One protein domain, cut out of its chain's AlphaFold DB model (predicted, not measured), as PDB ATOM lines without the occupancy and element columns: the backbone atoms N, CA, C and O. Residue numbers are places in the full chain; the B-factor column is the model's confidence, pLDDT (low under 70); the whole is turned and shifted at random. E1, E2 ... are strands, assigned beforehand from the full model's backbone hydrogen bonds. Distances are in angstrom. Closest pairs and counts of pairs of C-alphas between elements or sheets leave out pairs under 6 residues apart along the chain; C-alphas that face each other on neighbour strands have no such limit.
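This is residues 11 to 104 of the 163 residues of an uncharacterized protein of Fusarium oxysporum NRRL 32931 (UniProt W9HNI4). Little regular structure is here: a strongly twisted sheet built on E3, with the E5-E6 hairpin reaching out at one corner, the small E1-E7 pair at another and the long loop 18 to 47 at a third. The printed part, 94 residues, is all strand: E1 to E7 in chain order hold 36 residues, in two antiparallel sheets. It is only just compact, close to loose, with radius of gyration of the C-alphas 14.7 A and spans 40 by 33 by 25 A.

Start at E1, residues 11 to 13, antiparallel neighbour of E7, residues 101 to 103; find N 12 and O 102, 2.9 A apart. E2, residues 15 to 17, E3, residues 48 to 55, and E4, residues 69 to 71, form a meander of two hairpins, each strand the antiparallel neighbour of the one before; look at N 16 and O 49, 2.8 A, and N 52 and O 69, 2.8 A. E5, residues 79 to 85, forms a hairpin with E6, residues 91 to 99; N 81 and O 95 are 2.9 A apart. E6 is also antiparallel to E3, with N 55 and O 96 at 2.7 A; E2 and E6 lie on one side of E3, E4 on the other side.

Find C-alpha 11 at (280.867, 154.640, 259.422), where E1 begins. E3 runs 22.0 A, E5 17.9 A and E6 24.3 A; E7 ends at C-alpha 103, (282.703, 154.827, 263.346).

The printed part has no cut; the links E2 to E3 and E3 to E4 are long, and residues 60 to 65 stand free. Residues 60 to 62 and 87 to 90 have pLDDT under 70.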
ATOM      1  N   SER A  11     281.437 153.367 259.000       82.94
ATOM      2  CA  SER A  11     280.867 154.640 259.422       82.94
ATOM      3  C   SER A  11     279.354 154.604 259.285       82.94
ATOM      4  O   SER A  11     278.814 154.199 258.254       82.94
ATOM      5  N   PHE A  12     278.660 155.063 260.317       85.25
ATOM      6  CA  PHE A  12     277.209 155.133 260.339       85.25
ATOM      7  C   PHE A  12     276.746 156.437 260.980       85.25
ATOM      8  O   PHE A  12     277.460 157.089 261.741       85.25
ATOM      9  N   ARG A  13     275.515 156.823 260.658       86.12
ATOM     10  CA  ARG A  13     274.839 157.961 261.274       86.12
ATOM     11  C   ARG A  13     273.694 157.436 262.108       86.12
ATOM     12  O   ARG A  13     272.949 156.562 261.664       86.12
ATOM     13  N   LEU A  14     273.540 157.998 263.295       83.94
ATOM     14  CA  LEU A  14     272.314 157.808 264.045       83.94
ATOM     15  C   LEU A  14     271.238 158.691 263.413       83.94
ATOM     16  O   LEU A  14     271.449 159.872 263.130       83.94
ATOM     17  N   THR A  15     270.079 158.099 263.166       88.50
ATOM     18  CA  THR A  15     268.892 158.818 262.712       88.50
ATOM     19  C   THR A  15     267.717 158.395 263.561       88.50
ATOM     20  O   THR A  15     267.582 157.215 263.878       88.50
ATOM     21  N   TRP A  16     266.853 159.341 263.881       87.06
ATOM     22  CA  TRP A  16     265.585 159.089 264.538       87.06
ATOM     23  C   TRP A  16     264.483 159.009 263.483       87.06
ATOM     24  O   TRP A  16     264.330 159.946 262.702       87.06
ATOM     25  N   SER A  17     263.696 157.932 263.454       87.19
ATOM     26  CA  SER A  17     262.458 157.899 262.665       87.19
ATOM     27  C   SER A  17     261.266 158.264 263.541       87.19
ATOM     28  O   SER A  17     261.112 157.732 264.638       87.19
ATOM     29  N   ILE A  18     260.385 159.146 263.072       81.06
ATOM     30  CA  ILE A  18     259.178 159.531 263.826       81.06
ATOM     31  C   ILE A  18     258.277 158.309 264.067       81.06
ATOM     32  O   ILE A  18     257.642 158.204 265.114       81.06
ATOM     33  N   SER A  19     258.297 157.333 263.152       80.44
ATOM     34  CA  SER A  19     257.608 156.046 263.308       80.44
ATOM     35  C   SER A  19     258.073 155.227 264.513       80.44
ATOM     36  O   SER A  19     257.306 154.414 265.023       80.44
ATOM     37  N   ASP A  20     259.315 155.416 264.962       81.81
ATOM     38  CA  ASP A  20     259.903 154.616 266.044       81.81
ATOM     39  C   ASP A  20     259.389 155.074 267.417       81.81
ATOM     40  O   ASP A  20     259.576 154.408 268.438       81.81
ATOM     41  N   GLN A  21     258.686 156.207 267.453       77.88
ATOM     42  CA  GLN A  21     258.160 156.790 268.667       77.88
ATOM     43  C   GLN A  21     256.792 156.212 269.033       77.88
ATOM     44  O   GLN A  21     255.743 156.825 268.851       77.88
ATOM     45  N   THR A  22     256.818 155.041 269.659       78.75
ATOM     46  CA  THR A  22     255.613 154.317 270.103       78.75
ATOM     47  C   THR A  22     254.739 155.087 271.095       78.75
ATOM     48  O   THR A  22     253.558 154.785 271.241       78.75
ATOM     49  N   SER A  23     255.301 156.080 271.789       82.12
ATOM     50  CA  SER A  23     254.624 156.798 272.872       82.12
ATOM     51  C   SER A  23     254.351 158.282 272.589       82.12
ATOM     52  O   SER A  23     253.853 158.977 273.477       82.12
ATOM     53  N   GLY A  24     254.633 158.744 271.366       79.94
ATOM     54  CA  GLY A  24     254.474 160.133 270.918       79.94
ATOM     55  C   GLY A  24     255.540 161.103 271.438       79.94
ATOM     56  O   GLY A  24     256.216 160.826 272.433       79.94
ATOM     57  N   PHE A  25     255.710 162.242 270.759       80.75
ATOM     58  CA  PHE A  25     256.580 163.356 271.177       80.75
ATOM     59  C   PHE A  25     255.755 164.508 271.733       80.75
ATOM     60  O   PHE A  25     254.548 164.575 271.530       80.75
ATOM     61  N   ARG A  26     256.408 165.417 272.457       84.69
ATOM     62  CA  ARG A  26     255.786 166.667 272.893       84.69
ATOM     63  C   ARG A  26     256.175 167.756 271.915       84.69
ATOM     64  O   ARG A  26     257.364 167.986 271.709       84.69
ATOM     65  N   ASP A  27     255.170 168.387 271.336       79.56
ATOM     66  CA  ASP A  27     255.338 169.597 270.553       79.56
ATOM     67  C   ASP A  27     254.856 170.776 271.392       79.56
ATOM     68  O   ASP A  27     253.717 170.777 271.855       79.56
ATOM     69  N   PHE A  28     255.740 171.739 271.624       79.81
ATOM     70  CA  PHE A  28     255.445 172.934 272.410       79.81
ATOM     71  C   PHE A  28     255.204 174.167 271.535       79.81
ATOM     72  O   PHE A  28     255.004 175.247 272.087       79.81
ATOM     73  N   VAL A  29     255.241 174.036 270.202       74.06
ATOM     74  CA  VAL A  29     255.033 175.165 269.282       74.06
ATOM     75  C   VAL A  29     253.626 175.734 269.457       74.06
ATOM     76  O   VAL A  29     253.488 176.926 269.726       74.06
ATOM     77  N   ASP A  30     252.609 174.868 269.401       73.44
ATOM     78  CA  ASP A  30     251.193 175.255 269.503       73.44
ATOM     79  C   ASP A  30     250.491 174.713 270.766       73.44
ATOM     80  O   ASP A  30     249.321 175.015 271.013       73.44
ATOM     81  N   ASP A  31     251.182 173.915 271.589       77.06
ATOM     82  CA  ASP A  31     250.633 173.344 272.824       77.06
ATOM     83  C   ASP A  31     251.572 173.535 274.020       77.06
ATOM     84  O   ASP A  31     252.449 172.718 274.308       77.06
ATOM     85  N   SER A  32     251.335 174.596 274.790       79.19
ATOM     86  CA  SER A  32     252.092 174.893 276.011       79.19
ATOM     87  C   SER A  32     251.935 173.832 277.109       79.19
ATOM     88  O   SER A  32     252.799 173.728 277.980       79.19
ATOM     89  N   TYR A  33     250.881 173.007 277.065       78.69
ATOM     90  CA  TYR A  33     250.698 171.875 277.979       78.69
ATOM     91  C   TYR A  33     251.477 170.628 277.532       78.69
ATOM     92  O   TYR A  33     251.579 169.653 278.285       78.69
ATOM     93  N   GLY A  34     252.044 170.654 276.320       79.69
ATOM     94  CA  GLY A  34     252.925 169.630 275.778       79.69
ATOM     95  C   GLY A  34     252.267 168.262 275.687       79.69
ATOM     96  O   GLY A  34     252.881 167.271 276.101       79.69
ATOM     97  N   ARG A  35     251.014 168.170 275.218       84.94
ATOM     98  CA  ARG A  35     250.373 166.866 274.995       84.94
ATOM     99  C   ARG A  35     251.189 166.055 273.990       84.94
ATOM    100  O   ARG A  35     251.936 166.580 273.169       84.94
ATOM    101  N   ARG A  36     251.082 164.732 274.109       86.00
ATOM    102  CA  ARG A  36     251.821 163.814 273.244       86.00
ATOM    103  C   ARG A  36     251.149 163.728 271.879       86.00
ATOM    104  O   ARG A  36     249.991 163.329 271.793       86.00
ATOM    105  N   ASN A  37     251.909 164.043 270.840       80.69
ATOM    106  CA  ASN A  37     251.538 163.879 269.446       80.69
ATOM    107  C   ASN A  37     252.120 162.569 268.913       80.69
ATOM    108  O   ASN A  37     253.298 162.267 269.092       80.69
ATOM    109  N   LEU A  38     251.262 161.775 268.274       81.19
ATOM    110  CA  LEU A  38     251.625 160.503 267.635       81.19
ATOM    111  C   LEU A  38     251.823 160.647 266.124       81.19
ATOM    112  O   LEU A  38     252.179 159.690 265.446       81.19
ATOM    113  N   THR A  39     251.547 161.833 265.589       82.00
ATOM    114  CA  THR A  39     251.638 162.126 264.163       82.00
ATOM    115  C   THR A  39     252.794 163.076 263.923       82.00
ATOM    116  O   THR A  39     253.076 163.937 264.754       82.00
ATOM    117  N   ARG A  40     253.482 162.904 262.793       84.12
ATOM    118  CA  ARG A  40     254.534 163.823 262.360       84.12
ATOM    119  C   ARG A  40     253.949 165.237 262.189       84.12
ATOM    120  O   ARG A  40     252.894 165.348 261.559       84.12
ATOM    121  N   PRO A  41     254.635 166.299 262.654       81.56
ATOM    122  CA  PRO A  41     254.212 167.670 262.394       81.56
ATOM    123  C   PRO A  41     254.188 167.962 260.891       81.56
ATOM    124  O   PRO A  41     255.045 167.495 260.134       81.56
ATOM    125  N   SER A  42     253.197 168.728 260.444       82.25
ATOM    126  CA  SER A  42     252.929 168.968 259.019       82.25
ATOM    127  C   SER A  42     254.090 169.640 258.271       82.25
ATOM    128  O   SER A  42     254.309 169.403 257.082       82.25
ATOM    129  N   GLU A  43     254.859 170.446 258.991       79.50
ATOM    130  CA  GLU A  43     255.993 171.241 258.543       79.50
ATOM    131  C   GLU A  43     257.271 170.413 258.359       79.50
ATOM    132  O   GLU A  43     258.135 170.767 257.552       79.50
ATOM    133  N   ILE A  44     257.381 169.274 259.046       80.81
ATOM    134  CA  ILE A  44     258.519 168.368 258.925       80.81
ATOM    135  C   ILE A  44     258.298 167.496 257.696       80.81
ATOM    136  O   ILE A  44     257.451 166.619 257.711       80.81
ATOM    137  N   LYS A  45     259.069 167.683 256.623       79.56
ATOM    138  CA  LYS A  45     258.865 166.939 255.361       79.56
ATOM    139  C   LYS A  45     259.469 165.530 255.340       79.56
ATOM    140  O   LYS A  45     259.134 164.749 254.456       79.56
ATOM    141  N   SER A  46     260.364 165.219 256.276       84.19
ATOM    142  CA  SER A  46     261.066 163.934 256.364       84.19
ATOM    143  C   SER A  46     260.622 163.175 257.608       84.19
ATOM    144  O   SER A  46     260.644 163.726 258.703       84.19
ATOM    145  N   ASP A  47     260.297 161.891 257.467       83.25
ATOM    146  CA  ASP A  47     260.026 161.018 258.620       83.25
ATOM    147  C   ASP A  47     261.295 160.669 259.409       83.25
ATOM    148  O   ASP A  47     261.211 160.129 260.509       83.25
ATOM    149  N   LYS A  48     262.471 160.983 258.852       88.38
ATOM    150  CA  LYS A  48     263.778 160.761 259.466       88.38
ATOM    151  C   LYS A  48     264.420 162.081 259.854       88.38
ATOM    152  O   LYS A  48     264.489 163.004 259.038       88.38
ATOM    153  N   LEU A  49     264.959 162.115 261.061       89.19
ATOM    154  CA  LEU A  49     265.760 163.199 261.598       89.19
ATOM    155  C   LEU A  49     267.180 162.692 261.830       89.19
ATOM    156  O   LEU A  49     267.384 161.574 262.299       89.19
ATOM    157  N   CYS A  50     268.167 163.504 261.490       90.75
ATOM    158  CA  CYS A  50     269.571 163.211 261.747       90.75
ATOM    159  C   CYS A  50     270.060 164.008 262.953       90.75
ATOM    160  O   CYS A  50     269.580 165.112 263.216       90.75
ATOM    161  N   PHE A  51     271.018 163.443 263.677       91.19
ATOM    162  CA  PHE A  51     271.657 164.138 264.782       91.19
ATOM    163  C   PHE A  51     272.720 165.107 264.257       91.19
ATOM    164  O   PHE A  51     273.580 164.738 263.454       91.19
ATOM    165  N   LYS A  52     272.648 166.355 264.715       90.69
ATOM    166  CA  LYS A  52     273.556 167.443 264.369       90.69
ATOM    167  C   LYS A  52     274.134 168.084 265.624       90.69
ATOM    168  O   LYS A  52     273.430 168.247 266.620       90.69
ATOM    169  N   VAL A  53     275.391 168.501 265.549       89.81
ATOM    170  CA  VAL A  53     276.081 169.221 266.625       89.81
ATOM    171  C   VAL A  53     276.148 170.707 266.279       89.81
ATOM    172  O   VAL A  53     276.616 171.045 265.188       89.81
ATOM    173  N   PRO A  54     275.695 171.608 267.161       87.50
ATOM    174  CA  PRO A  54     275.781 173.037 266.920       87.50
ATOM    175  C   PRO A  54     277.208 173.545 267.155       87.50
ATOM    176  O   PRO A  54     277.873 173.184 268.127       87.50
ATOM    177  N   SER A  55     277.675 174.408 266.257       73.75
ATOM    178  CA  SER A  55     278.912 175.167 266.396       73.75
ATOM    179  C   SER A  55     278.600 176.603 266.810       73.75
ATOM    180  O   SER A  55     277.738 177.272 266.233       73.75
ATOM    181  N   LEU A  56     279.340 177.034 267.835       72.50
ATOM    182  CA  LEU A  56     278.826 177.530 269.120       72.50
ATOM    183  C   LEU A  56     277.892 176.527 269.814       72.50
ATOM    184  O   LEU A  56     276.796 176.228 269.347       72.50
ATOM    185  N   ARG A  57     278.366 176.021 270.953       72.88
ATOM    186  CA  ARG A  57     277.643 175.089 271.819       72.88
ATOM    187  C   ARG A  57     276.546 175.814 272.605       72.88
ATOM    188  O   ARG A  57     276.678 177.008 272.877       72.88
ATOM    189  N   PHE A  58     275.479 175.101 272.973       74.31
ATOM    190  CA  PHE A  58     274.434 175.662 273.846       74.31
ATOM    191  C   PHE A  58     274.841 175.610 275.315       74.31
ATOM    192  O   PHE A  58     274.458 176.461 276.116       74.31
ATOM    193  N   GLU A  59     275.599 174.583 275.665       73.31
ATOM    194  CA  GLU A  59     276.145 174.373 276.985       73.31
ATOM    195  C   GLU A  59     277.259 175.377 277.318       73.31
ATOM    196  O   GLU A  59     278.016 175.836 276.458       73.31
ATOM    197  N   GLY A  60     277.373 175.712 278.605       65.06
ATOM    198  CA  GLY A  60     278.498 176.503 279.094       65.06
ATOM    199  C   GLY A  60     279.823 175.763 278.897       65.06
ATOM    200  O   GLY A  60     279.860 174.536 278.892       65.06
ATOM    201  N   MET A  61     280.930 176.506 278.802       60.19
ATOM    202  CA  MET A  61     282.271 175.943 278.552       60.19
ATOM    203  C   MET A  61     282.731 174.876 279.562       60.19
ATOM    204  O   MET A  61     283.656 174.134 279.262       60.19
ATOM    205  N   LEU A  62     282.112 174.812 280.742       65.19
ATOM    206  CA  LEU A  62     282.436 173.864 281.816       65.19
ATOM    207  C   LEU A  62     281.482 172.656 281.872       65.19
ATOM    208  O   LEU A  62     281.506 171.910 282.844       65.19
ATOM    209  N   SER A  63     280.592 172.502 280.891       71.50
ATOM    210  CA  SER A  63     279.679 171.361 280.815       71.50
ATOM    211  C   SER A  63     280.366 170.160 280.176       71.50
ATOM    212  O   SER A  63     280.878 170.264 279.062       71.50
ATOM    213  N   ASP A  64     280.264 169.007 280.833       71.25
ATOM    214  CA  ASP A  64     280.684 167.713 280.278       71.25
ATOM    215  C   ASP A  64     279.668 167.148 279.264       71.25
ATOM    216  O   ASP A  64     279.911 166.134 278.614       71.25
ATOM    217  N   TYR A  65     278.507 167.792 279.118       71.38
ATOM    218  CA  TYR A  65     277.441 167.352 278.220       71.38
ATOM    219  C   TYR A  65     277.469 168.122 276.908       71.38
ATOM    220  O   TYR A  65     277.522 169.350 276.925       71.38
ATOM    221  N   MET A  66     277.339 167.400 275.792       76.19
ATOM    222  CA  MET A  66     277.159 167.981 274.463       76.19
ATOM    223  C   MET A  66     275.680 167.992 274.080       76.19
ATOM    224  O   MET A  66     275.038 166.938 274.030       76.19
ATOM    225  N   ALA A  67     275.135 169.168 273.776       81.69
ATOM    226  CA  ALA A  67     273.794 169.248 273.219       81.69
ATOM    227  C   ALA A  67     273.796 168.808 271.746       81.69
ATOM    228  O   ALA A  67     274.633 169.227 270.946       81.69
ATOM    229  N   VAL A  68     272.821 167.980 271.376       87.56
ATOM    230  CA  VAL A  68     272.630 167.496 270.005       87.56
ATOM    231  C   VAL A  68     271.240 167.897 269.537       87.56
ATOM    232  O   VAL A  68     270.270 167.778 270.286       87.56
ATOM    233  N   LEU A  69     271.132 168.358 268.294       88.69
ATOM    234  CA  LEU A  69     269.855 168.663 267.660       88.69
ATOM    235  C   LEU A  69     269.443 167.557 266.704       88.69
ATOM    236  O   LEU A  69     270.277 166.928 266.060       88.69
ATOM    237  N   MET A  70     268.136 167.371 266.565       88.69
ATOM    238  CA  MET A  70     267.561 166.553 265.506       88.69
ATOM    239  C   MET A  70     267.137 167.468 264.358       88.69
ATOM    240  O   MET A  70     266.244 168.292 264.529       88.69
ATOM    241  N   SER A  71     267.780 167.330 263.197       88.62
ATOM    242  CA  SER A  71     267.500 168.136 262.004       88.62
ATOM    243  C   SER A  71     266.911 167.284 260.880       88.62
ATOM    244  O   SER A  71     267.230 166.103 260.719       88.62
ATOM    245  N   THR A  72     266.064 167.903 260.061       89.06
ATOM    246  CA  THR A  72     265.492 167.286 258.850       89.06
ATOM    247  C   THR A  72     266.478 167.241 257.680       89.06
ATOM    248  O   THR A  72     266.218 166.587 256.670       89.06
ATOM    249  N   ALA A  73     267.619 167.920 257.802       88.81
ATOM    250  CA  ALA A  73     268.626 168.021 256.759       88.81
ATOM    251  C   ALA A  73     269.505 166.761 256.681       88.81
ATOM    252  O   ALA A  73     270.555 166.673 257.315       88.81
ATOM    253  N   LEU A  74     269.115 165.803 255.837       86.94
ATOM    254  CA  LEU A  74     269.798 164.511 255.646       86.94
ATOM    255  C   LEU A  74     271.161 164.586 254.906       86.94
ATOM    256  O   LEU A  74     271.599 163.600 254.310       86.94
ATOM    257  N   THR A  75     271.844 165.730 254.936       88.12
ATOM    258  CA  THR A  75     273.189 165.932 254.365       88.12
ATOM    259  C   THR A  75     274.280 165.692 255.409       88.12
ATOM    260  O   THR A  75     273.999 165.761 256.599       88.12
ATOM    261  N   THR A  76     275.513 165.416 254.991       88.25
ATOM    262  CA  THR A  76     276.707 165.426 255.857       88.25
ATOM    263  C   THR A  76     277.390 166.793 255.904       88.25
ATOM    264  O   THR A  76     278.179 167.052 256.809       88.25
ATOM    265  N   ASP A  77     277.087 167.666 254.945       90.19
ATOM    266  CA  ASP A  77     277.669 169.001 254.890       90.19
ATOM    267  C   ASP A  77     277.178 169.851 256.072       90.19
ATOM    268  O   ASP A  77     276.027 169.699 256.505       90.19
ATOM    269  N   PRO A  78     278.018 170.758 256.603       89.69
ATOM    270  CA  PRO A  78     277.569 171.742 257.574       89.69
ATOM    271  C   PRO A  78     276.442 172.605 256.999       89.69
ATOM    272  O   PRO A  78     276.497 173.028 255.842       89.69
ATOM    273  N   ILE A  79     275.431 172.891 257.815       91.56
ATOM    274  CA  ILE A  79     274.285 173.724 257.433       91.56
ATOM    275  C   ILE A  79     274.127 174.880 258.409       91.56
ATOM    276  O   ILE A  79     274.385 174.735 259.598       91.56
ATOM    277  N   ILE A  80     273.642 176.023 257.934       91.06
ATOM    278  CA  ILE A  80     273.269 177.129 258.816       91.06
ATOM    279  C   ILE A  80     271.763 177.066 259.046       91.06
ATOM    280  O   ILE A  80     270.985 177.215 258.104       91.06
ATOM    281  N   GLU A  81     271.354 176.876 260.297       88.31
ATOM    282  CA  GLU A  81     269.950 176.827 260.703       88.31
ATOM    283  C   GLU A  81     269.653 177.945 261.708       88.31
ATOM    284  O   GLU A  81     270.470 178.267 262.573       88.31
ATOM    285  N   LYS A  82     268.492 178.588 261.570       88.19
ATOM    286  CA  LYS A  82     268.051 179.644 262.486       88.19
ATOM    287  C   LYS A  82     267.246 179.026 263.614       88.19
ATOM    288  O   LYS A  82     266.214 178.411 263.368       88.19
ATOM    289  N   ILE A  83     267.703 179.227 264.842       84.56
ATOM    290  CA  ILE A  83     267.087 178.645 266.032       84.56
ATOM    291  C   ILE A  83     266.561 179.773 266.910       84.56
ATOM    292  O   ILE A  83     267.285 180.726 267.214       84.56
ATOM    293  N   LYS A  84     265.296 179.664 267.321       79.94
ATOM    294  CA  LYS A  84     264.685 180.578 268.290       79.94
ATOM    295  C   LYS A  84     265.292 180.328 269.665       79.94
ATOM    296  O   LYS A  84     265.209 179.218 270.182       79.94
ATOM    297  N   VAL A  85     265.883 181.361 270.256       74.50
ATOM    298  CA  VAL A  85     266.470 181.297 271.599       74.50
ATOM    299  C   VAL A  85     265.671 182.142 272.590       74.50
ATOM    300  O   VAL A  85     265.159 183.213 272.253       74.50
ATOM    301  N   LEU A  86     265.600 181.672 273.837       70.56
ATOM    302  CA  LEU A  86     265.005 182.372 274.982       70.56
ATOM    303  C   LEU A  86     265.931 183.499 275.479       70.56
ATOM    304  O   LEU A  86     266.326 183.527 276.636       70.56
ATOM    305  N   ASP A  87     266.325 184.422 274.608       62.16
ATOM    306  CA  ASP A  87     267.169 185.568 274.974       62.16
ATOM    307  C   ASP A  87     266.320 186.845 275.043       62.16
ATOM    308  O   ASP A  87     266.451 187.749 274.219       62.16
ATOM    309  N   GLY A  88     265.326 186.846 275.944       55.69
ATOM    310  CA  GLY A  88     264.445 187.985 276.269       55.69
ATOM    311  C   GLY A  88     263.523 188.515 275.157       55.69
ATOM    312  O   GLY A  88     262.581 189.243 275.453       55.69
ATOM    313  N   TYR A  89     263.757 188.145 273.896       60.59
ATOM    314  CA  TYR A  89     263.151 188.783 272.720       60.59
ATOM    315  C   TYR A  89     262.745 187.802 271.606       60.59
ATOM    316  O   TYR A  89     262.509 188.245 270.485       60.59
ATOM    317  N   ASN A  90     262.673 186.488 271.867       64.94
ATOM    318  CA  ASN A  90     262.353 185.472 270.843       64.94
ATOM    319  C   ASN A  90     263.181 185.638 269.553       64.94
ATOM    320  O   ASN A  90     262.667 185.508 268.441       64.94
ATOM    321  N   GLN A  91     264.464 185.974 269.692       75.12
ATOM    322  CA  GLN A  91     265.329 186.191 268.539       75.12
ATOM    323  C   GLN A  91     265.739 184.856 267.922       75.12
ATOM    324  O   GLN A  91     266.043 183.887 268.620       75.12
ATOM    325  N   GLU A  92     265.776 184.823 266.595       84.31
ATOM    326  CA  GLU A  92     266.382 183.732 265.844       84.31
ATOM    327  C   GLU A  92     267.880 183.990 265.696       84.31
ATOM    328  O   GLU A  92     268.287 185.004 265.125       84.31
ATOM    329  N   LYS A  93     268.705 183.068 266.195       82.75
ATOM    330  CA  LYS A  93     270.160 183.114 266.014       82.75
ATOM    331  C   LYS A  93     270.589 182.056 264.994       82.75
ATOM    332  O   LYS A  93     270.072 180.937 265.039       82.75
ATOM    333  N   PRO A  94     271.496 182.389 264.061       87.25
ATOM    334  CA  PRO A  94     272.047 181.404 263.145       87.25
ATOM    335  C   PRO A  94     273.033 180.502 263.895       87.25
ATOM    336  O   PRO A  94     273.948 180.995 264.550       87.25
ATOM    337  N   TYR A  95     272.863 179.193 263.756       87.94
ATOM    338  CA  TYR A  95     273.801 178.183 264.230       87.94
ATOM    339  C   TYR A  95     274.339 177.393 263.049       87.94
ATOM    340  O   TYR A  95     273.588 177.015 262.151       87.94
ATOM    341  N   ASN A  96     275.644 177.135 263.063       90.12
ATOM    342  CA  ASN A  96     276.270 176.244 262.098       90.12
ATOM    343  C   ASN A  96     276.200 174.814 262.643       90.12
ATOM    344  O   ASN A  96     276.832 174.501 263.645       90.12
ATOM    345  N   LEU A  97     275.387 173.968 262.027       90.12
ATOM    346  CA  LEU A  97     275.114 172.609 262.462       90.12
ATOM    347  C   LEU A  97     275.954 171.622 261.654       90.12
ATOM    348  O   LEU A  97     275.838 171.538 260.431       90.12
ATOM    349  N   HIS A  98     276.771 170.842 262.352       89.88
ATOM    350  CA  HIS A  98     277.642 169.826 261.771       89.88
ATOM    351  C   HIS A  98     277.031 168.435 261.915       89.88
ATOM    352  O   HIS A  98     276.309 168.156 262.872       89.88
ATOM    353  N   ASP A  99     277.309 167.554 260.957       89.06
ATOM    354  CA  ASP A  99     276.844 166.169 261.012       89.06
ATOM    355  C   ASP A  99     277.534 165.371 262.120       89.06
ATOM    356  O   ASP A  99     278.748 165.468 262.298       89.06
ATOM    357  N   LEU A 100     276.755 164.569 262.852       86.44
ATOM    358  CA  LEU A 100     277.285 163.635 263.836       86.44
ATOM    359  C   LEU A 100     277.367 162.232 263.226       86.44
ATOM    360  O   LEU A 100     276.369 161.514 263.118       86.44
ATOM    361  N   SER A 101     278.581 161.850 262.838       84.25
ATOM    362  CA  SER A 101     278.898 160.531 262.293       84.25
ATOM    363  C   SER A 101     279.696 159.708 263.302       84.25
ATOM    364  O   SER A 101     280.561 160.228 264.002       84.25
ATOM    365  N   PHE A 102     279.410 158.411 263.352       83.25
ATOM    366  CA  PHE A 102     280.062 157.444 264.228       83.25
ATOM    367  C   PHE A 102     280.848 156.449 263.388       83.25
ATOM    368  O   PHE A 102     280.458 156.133 262.262       83.25
ATOM    369  N   ARG A 103     281.939 155.924 263.942       83.56
ATOM    370  CA  ARG A 103     282.703 154.827 263.346       83.56
ATOM    371  C   ARG A 103     282.730 153.657 264.315       83.56
ATOM    372  O   ARG A 103     282.928 153.850 265.511       83.56
ATOM    373  N   VAL A 104     282.511 152.453 263.801       81.06
ATOM    374  CA  VAL A 104     282.690 151.228 264.578       81.06
ATOM    375  C   VAL A 104     284.172 150.901 264.609       81.06
ATOM    376  O   VAL A 104     284.709 150.342 263.655       81.06
TER     377      VAL A 104